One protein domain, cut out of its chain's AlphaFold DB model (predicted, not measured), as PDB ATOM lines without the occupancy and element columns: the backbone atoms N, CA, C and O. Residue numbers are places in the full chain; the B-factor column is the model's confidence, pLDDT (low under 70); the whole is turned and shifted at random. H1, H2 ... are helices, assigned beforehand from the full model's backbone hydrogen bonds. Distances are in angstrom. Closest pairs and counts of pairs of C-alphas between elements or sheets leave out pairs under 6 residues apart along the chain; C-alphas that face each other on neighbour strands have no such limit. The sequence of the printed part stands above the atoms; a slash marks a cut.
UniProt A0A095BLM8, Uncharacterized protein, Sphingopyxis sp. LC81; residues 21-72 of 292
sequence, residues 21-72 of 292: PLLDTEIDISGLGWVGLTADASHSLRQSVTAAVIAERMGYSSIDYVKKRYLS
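This is residues 21 to 72 of the 292 residues of an uncharacterized protein of Sphingopyxis sp. LC81 (UniProt A0A095BLM8). A long stretch without a named element, residues 21 to 42, loops along one side of helix H1, while the short helix H2 crosses H1 on its other side, nearly at a right angle. The printed part has 52 residues with two named helices, H1 then H2, and no named strand. The class is all helix, with under half of the residues, 24, in named elements. The whole is compact, with a radius of gyration of the C-alphas of 11.3 A, yet elongated, spanning 35 by 22 by 14 A.

Start at C-alpha 21, at (-40.818, -33.997, 35.574). Further on, residues 27 to 28 pair briefly with residues 34 to 35, antiparallel. Find C-alpha 43 at (-26.648, -48.975, 24.091); from there H1, residues 43 to 58, runs 22.2 A. H2, residues 63 to 70, runs 10.4 A to C-alpha 70 at (-13.188, -42.933, 21.131).

Look at Ala 51 and Lys 67: H1 and H2 touch there, their closest C-alphas 5.2 A apart. Their lines are about perpendicular, at 89 degrees. In H1 and H2, every O i to N i+4 pair is within hydrogen-bond range.

The C-alphas farthest apart, those of Pro 21 and Arg 69, are 35.4 A apart. The printed part has no cut, and the link from H1 to H2 is tight. Check the B-factor column: residues 21 to 40 are under 70.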
ATOM      1  N   PRO A  21     -42.152 -34.515  35.843       28.89
ATOM      2  CA  PRO A  21     -40.818 -33.997  35.574       28.89
ATOM      3  C   PRO A  21     -39.800 -34.749  36.438       28.89
ATOM      4  O   PRO A  21     -39.383 -34.286  37.490       28.89
ATOM      5  N   LEU A  22     -39.433 -35.937  35.982       34.22
ATOM      6  CA  LEU A  22     -38.192 -36.625  36.325       34.22
ATOM      7  C   LEU A  22     -37.867 -37.514  35.130       34.22
ATOM      8  O   LEU A  22     -37.926 -38.740  35.148       34.22
ATOM      9  N   LEU A  23     -37.593 -36.832  34.021       35.53
ATOM     10  CA  LEU A  23     -36.878 -37.436  32.922       35.53
ATOM     11  C   LEU A  23     -35.486 -37.741  33.476       35.53
ATOM     12  O   LEU A  23     -34.679 -36.838  33.669       35.53
ATOM     13  N   ASP A  24     -35.252 -39.020  33.772       41.94
ATOM     14  CA  ASP A  24     -33.934 -39.651  33.805       41.94
ATOM     15  C   ASP A  24     -33.276 -39.420  32.441       41.94
ATOM     16  O   ASP A  24     -33.219 -40.299  31.581       41.94
ATOM     17  N   THR A  25     -32.873 -38.190  32.191       47.94
ATOM     18  CA  THR A  25     -31.815 -37.876  31.261       47.94
ATOM     19  C   THR A  25     -30.524 -38.120  32.027       47.94
ATOM     20  O   THR A  25     -30.499 -38.050  33.247       47.94
ATOM     21  N   GLU A  26     -29.449 -38.580  31.411       52.84
ATOM     22  CA  GLU A  26     -28.368 -37.659  31.086       52.84
ATOM     23  C   GLU A  26     -27.256 -38.472  30.421       52.84
ATOM     24  O   GLU A  26     -26.785 -39.479  30.956       52.84
ATOM     25  N   ILE A  27     -26.803 -38.003  29.263       46.97
ATOM     26  CA  ILE A  27     -25.385 -38.081  28.940       46.97
ATOM     27  C   ILE A  27     -24.866 -36.662  29.181       46.97
ATOM     28  O   ILE A  27     -25.138 -35.766  28.382       46.97
ATOM     29  N   ASP A  28     -24.184 -36.451  30.308       47.19
ATOM     30  CA  ASP A  28     -23.347 -35.263  30.489       47.19
ATOM     31  C   ASP A  28     -22.054 -35.491  29.711       47.19
ATOM     32  O   ASP A  28     -21.322 -36.455  29.952       47.19
ATOM     33  N   ILE A  29     -21.799 -34.626  28.738       53.72
ATOM     34  CA  ILE A  29     -20.568 -34.650  27.958       53.72
ATOM     35  C   ILE A  29     -19.707 -33.498  28.457       53.72
ATOM     36  O   ILE A  29     -19.547 -32.496  27.768       53.72
ATOM     37  N   SER A  30     -19.205 -33.639  29.685       52.25
ATOM     38  CA  SER A  30     -18.167 -32.803  30.303       52.25
ATOM     39  C   SER A  30     -18.275 -31.304  29.965       52.25
ATOM     40  O   SER A  30     -17.321 -30.705  29.472       52.25
ATOM     41  N   GLY A  31     -19.443 -30.691  30.193       48.41
ATOM     42  CA  GLY A  31     -19.645 -29.246  29.988       48.41
ATOM     43  C   GLY A  31     -19.978 -28.798  28.554       48.41
ATOM     44  O   GLY A  31     -20.045 -27.598  28.290       48.41
ATOM     45  N   LEU A  32     -20.229 -29.724  27.622       51.88
ATOM     46  CA  LEU A  32     -20.580 -29.425  26.222       51.88
ATOM     47  C   LEU A  32     -22.089 -29.241  25.979       51.88
ATOM     48  O   LEU A  32     -22.477 -28.861  24.868       51.88
ATOM     49  N   GLY A  33     -22.908 -29.460  27.013       50.44
ATOM     50  CA  GLY A  33     -24.370 -29.398  26.995       50.44
ATOM     51  C   GLY A  33     -25.007 -30.724  27.422       50.44
ATOM     52  O   GLY A  33     -24.351 -31.763  27.447       50.44
ATOM     53  N   TRP A  34     -26.297 -30.683  27.750       56.94
ATOM     54  CA  TRP A  34     -27.056 -31.858  28.171       56.94
ATOM     55  C   TRP A  34     -27.774 -32.472  26.974       56.94
ATOM     56  O   TRP A  34     -28.599 -31.804  26.347       56.94
ATOM     57  N   VAL A  35     -27.505 -33.747  26.676       65.81
ATOM     58  CA  VAL A  35     -28.381 -34.521  25.789       65.81
ATOM     59  C   VAL A  35     -29.185 -35.505  26.614       65.81
ATOM     60  O   VAL A  35     -28.651 -36.370  27.314       65.81
ATOM     61  N   GLY A  36     -30.500 -35.338  26.529       66.06
ATOM     62  CA  GLY A  36     -31.437 -36.151  27.263       66.06
ATOM     63  C   GLY A  36     -31.722 -37.475  26.584       66.06
ATOM     64  O   GLY A  36     -32.339 -37.505  25.523       66.06
ATOM     65  N   LEU A  37     -31.321 -38.572  27.222       68.56
ATOM     66  CA  LEU A  37     -31.765 -39.913  26.864       68.56
ATOM     67  C   LEU A  37     -32.410 -40.563  28.062       68.56
ATOM     68  O   LEU A  37     -31.826 -40.562  29.141       68.56
ATOM     69  N   THR A  38     -33.569 -41.167  27.837       67.81
ATOM     70  CA  THR A  38     -34.254 -41.933  28.863       67.81
ATOM     71  C   THR A  38     -33.354 -43.042  29.398       67.81
ATOM     72  O   THR A  38     -32.504 -43.601  28.699       67.81
ATOM     73  N   ALA A  39     -33.575 -43.400  30.658       63.75
ATOM     74  CA  ALA A  39     -32.993 -44.555  31.324       63.75
ATOM     75  C   ALA A  39     -32.921 -45.808  30.415       63.75
ATOM     76  O   ALA A  39     -31.907 -46.504  30.356       63.75
ATOM     77  N   ASP A  40     -33.982 -46.103  29.678       67.00
ATOM     78  CA  ASP A  40     -34.163 -47.285  28.829       67.00
ATOM     79  C   ASP A  40     -33.625 -47.148  27.399       67.00
ATOM     80  O   ASP A  40     -33.696 -48.111  26.637       67.00
ATOM     81  N   ALA A  41     -33.030 -46.008  27.037       73.69
ATOM     82  CA  ALA A  41     -32.367 -45.856  25.748       73.69
ATOM     83  C   ALA A  41     -31.313 -46.956  25.536       73.69
ATOM     84  O   ALA A  41     -30.453 -47.182  26.394       73.69
ATOM     85  N   SER A  42     -31.380 -47.613  24.373       75.75
ATOM     86  CA  SER A  42     -30.469 -48.703  24.007       75.75
ATOM     87  C   SER A  42     -29.006 -48.256  23.978       75.75
ATOM     88  O   SER A  42     -28.709 -47.091  23.689       75.75
ATOM     89  N   HIS A  43     -28.092 -49.211  24.180       73.25
ATOM     90  CA  HIS A  43     -26.648 -48.975  24.091       73.25
ATOM     91  C   HIS A  43     -26.256 -48.235  22.814       73.25
ATOM     92  O   HIS A  43     -25.597 -47.194  22.833       73.25
ATOM     93  N   SER A  44     -26.712 -48.777  21.683       80.25
ATOM     94  CA  SER A  44     -26.366 -48.250  20.372       80.25
ATOM     95  C   SER A  44     -26.829 -46.806  20.217       80.25
ATOM     96  O   SER A  44     -26.079 -45.990  19.688       80.25
ATOM     97  N   LEU A  45     -28.029 -46.470  20.711       82.31
ATOM     98  CA  LEU A  45     -28.541 -45.103  20.675       82.31
ATOM     99  C   LEU A  45     -27.678 -44.163  21.522       82.31
ATOM    100  O   LEU A  45     -27.295 -43.101  21.039       82.31
ATOM    101  N   ARG A  46     -27.323 -44.564  22.746       76.38
ATOM    102  CA  ARG A  46     -26.461 -43.771  23.635       76.38
ATOM    103  C   ARG A  46     -25.094 -43.518  23.017       76.38
ATOM    104  O   ARG A  46     -24.694 -42.364  22.915       76.38
ATOM    105  N   GLN A  47     -24.428 -44.557  22.510       75.81
ATOM    106  CA  GLN A  47     -23.150 -44.408  21.809       75.81
ATOM    107  C   GLN A  47     -23.260 -43.498  20.589       75.81
ATOM    108  O   GLN A  47     -22.373 -42.679  20.367       75.81
ATOM    109  N   SER A  48     -24.316 -43.642  19.787       84.06
ATOM    110  CA  SER A  48     -24.511 -42.803  18.602       84.06
ATOM    111  C   SER A  48     -24.722 -41.339  18.980       84.06
ATOM    112  O   SER A  48     -24.148 -40.464  18.343       84.06
ATOM    113  N   VAL A  49     -25.479 -41.067  20.043       83.31
ATOM    114  CA  VAL A  49     -25.701 -39.710  20.553       83.31
ATOM    115  C   VAL A  49     -24.420 -39.117  21.142       83.31
ATOM    116  O   VAL A  49     -24.060 -37.997  20.788       83.31
ATOM    117  N   THR A  50     -23.678 -39.865  21.964       75.56
ATOM    118  CA  THR A  50     -22.367 -39.428  22.473       75.56
ATOM    119  C   THR A  50     -21.398 -39.140  21.329       75.56
ATOM    120  O   THR A  50     -20.763 -38.088  21.307       75.56
ATOM    121  N   ALA A  51     -21.302 -40.050  20.355       81.88
ATOM    122  CA  ALA A  51     -20.427 -39.888  19.203       81.88
ATOM    123  C   ALA A  51     -20.824 -38.676  18.355       81.88
ATOM    124  O   ALA A  51     -19.938 -37.964  17.897       81.88
ATOM    125  N   ALA A  52     -22.124 -38.415  18.180       85.62
ATOM    126  CA  ALA A  52     -22.616 -37.251  17.450       85.62
ATOM    127  C   ALA A  52     -22.176 -35.937  18.106       85.62
ATOM    128  O   ALA A  52     -21.658 -35.058  17.424       85.62
ATOM    129  N   VAL A  53     -22.314 -35.822  19.429       78.81
ATOM    130  CA  VAL A  53     -21.908 -34.604  20.147       78.81
ATOM    131  C   VAL A  53     -20.393 -34.407  20.115       78.81
ATOM    132  O   VAL A  53     -19.926 -33.290  19.897       78.81
ATOM    133  N   ILE A  54     -19.615 -35.479  20.294       75.88
ATOM    134  CA  ILE A  54     -18.150 -35.412  20.187       75.88
ATOM    135  C   ILE A  54     -17.737 -35.030  18.759       75.88
ATOM    136  O   ILE A  54     -16.867 -34.178  18.587       75.88
ATOM    137  N   ALA A  55     -18.361 -35.629  17.739       84.44
ATOM    138  CA  ALA A  55     -18.058 -35.358  16.338       84.44
ATOM    139  C   ALA A  55     -18.292 -33.889  15.982       84.44
ATOM    140  O   ALA A  55     -17.375 -33.244  15.476       84.44
ATOM    141  N   GLU A  56     -19.459 -33.349  16.335       85.38
ATOM    142  CA  GLU A  56     -19.807 -31.942  16.118       85.38
ATOM    143  C   GLU A  56     -18.783 -31.002  16.770       85.38
ATOM    144  O   GLU A  56     -18.272 -30.076  16.145       85.38
ATOM    145  N   ARG A  57     -18.413 -31.269  18.028       74.12
ATOM    146  CA  ARG A  57     -17.503 -30.401  18.790       74.12
ATOM    147  C   ARG A  57     -16.058 -30.459  18.321       74.12
ATOM    148  O   ARG A  57     -15.368 -29.446  18.365       74.12
ATOM    149  N   MET A  58     -15.595 -31.632  17.902       80.88
ATOM    150  CA  MET A  58     -14.225 -31.823  17.423       80.88
ATOM    151  C   MET A  58     -14.079 -31.554  15.918       80.88
ATOM    152  O   MET A  58     -12.976 -31.679  15.387       80.88
ATOM    153  N   GLY A  59     -15.165 -31.192  15.223       88.94
ATOM    154  CA  GLY A  59     -15.158 -30.943  13.782       88.94
ATOM    155  C   GLY A  59     -14.966 -32.210  12.942       88.94
ATOM    156  O   GLY A  59     -14.429 -32.145  11.838       88.94
ATOM    157  N   TYR A  60     -15.372 -33.376  13.454       91.19
ATOM    158  CA  TYR A  60     -15.359 -34.619  12.688       91.19
ATOM    159  C   TYR A  60     -16.635 -34.753  11.856       91.19
ATOM    160  O   TYR A  60     -17.743 -34.697  12.373       91.19
ATOM    161  N   SER A  61     -16.480 -35.033  10.563       93.12
ATOM    162  CA  SER A  61     -17.599 -35.247   9.636       93.12
ATOM    163  C   SER A  61     -18.266 -36.623   9.762       93.12
ATOM    164  O   SER A  61     -19.317 -36.853   9.168       93.12
ATOM    165  N   SER A  62     -17.664 -37.557  10.508       95.88
ATOM    166  CA  SER A  62     -18.139 -38.936  10.637       95.88
ATOM    167  C   SER A  62     -18.340 -39.329  12.100       95.88
ATOM    168  O   SER A  62     -17.386 -39.447  12.871       95.88
ATOM    169  N   ILE A  63     -19.596 -39.608  12.452       91.44
ATOM    170  CA  ILE A  63     -19.990 -40.169  13.752       91.44
ATOM    171  C   ILE A  63     -19.387 -41.569  13.931       91.44
ATOM    172  O   ILE A  63     -18.881 -41.885  15.006       91.44
ATOM    173  N   ASP A  64     -19.376 -42.393  12.879       94.69
ATOM    174  CA  ASP A  64     -18.831 -43.756  12.929       94.69
ATOM    175  C   ASP A  64     -17.328 -43.771  13.225       94.69
ATOM    176  O   ASP A  64     -16.857 -44.602  14.007       94.69
ATOM    177  N   TYR A  65     -16.575 -42.820  12.657       92.62
ATOM    178  CA  TYR A  65     -15.165 -42.625  12.993       92.62
ATOM    179  C   TYR A  65     -14.990 -42.349  14.489       92.62
ATOM    180  O   TYR A  65     -14.186 -43.014  15.147       92.62
ATOM    181  N   VAL A  66     -15.772 -41.415  15.042       84.00
ATOM    182  CA  VAL A  66     -15.708 -41.058  16.464       84.00
ATOM    183  C   VAL A  66     -16.100 -42.238  17.350       84.00
ATOM    184  O   VAL A  66     -15.378 -42.571  18.289       84.00
ATOM    185  N   LYS A  67     -17.196 -42.923  17.016       81.44
ATOM    186  CA  LYS A  67     -17.670 -44.107  17.735       81.44
ATOM    187  C   LYS A  67     -16.593 -45.192  17.780       81.44
ATOM    188  O   LYS A  67     -16.286 -45.703  18.852       81.44
ATOM    189  N   LYS A  68     -15.947 -45.491  16.648       86.00
ATOM    190  CA  LYS A  68     -14.875 -46.494  16.568       86.00
ATOM    191  C   LYS A  68     -13.586 -46.056  17.267       86.00
ATOM    192  O   LYS A  68     -12.888 -46.901  17.820       86.00
ATOM    193  N   ARG A  69     -13.233 -44.772  17.223       81.50
ATOM    194  CA  ARG A  69     -11.956 -44.278  17.757       81.50
ATOM    195  C   ARG A  69     -11.991 -43.990  19.256       81.50
ATOM    196  O   ARG A  69     -11.006 -44.267  19.927       81.50
ATOM    197  N   TYR A  70     -13.092 -43.436  19.756       73.56
ATOM    198  CA  TYR A  70     -13.188 -42.933  21.131       73.56
ATOM    199  C   TYR A  70     -14.124 -43.755  22.015       73.56
ATOM    200  O   TYR A  70     -13.938 -43.766  23.227       73.56
ATOM    201  N   LEU A  71     -15.114 -44.447  21.437       73.50
ATOM    202  CA  LEU A  71     -16.136 -45.167  22.210       73.50
ATOM    203  C   LEU A  71     -16.034 -46.697  22.100       73.50
ATOM    204  O   LEU A  71     -16.769 -47.397  22.789       73.50
ATOM    205  N   SER A  72     -15.139 -47.229  21.261       70.38
ATOM    206  CA  SER A  72     -15.006 -48.676  21.006       70.38
ATOM    207  C   SER A  72     -14.563 -49.483  22.223       70.38
ATOM    208  O   SER A  72     -14.938 -50.644  22.340       70.38
TER     209      SER A  72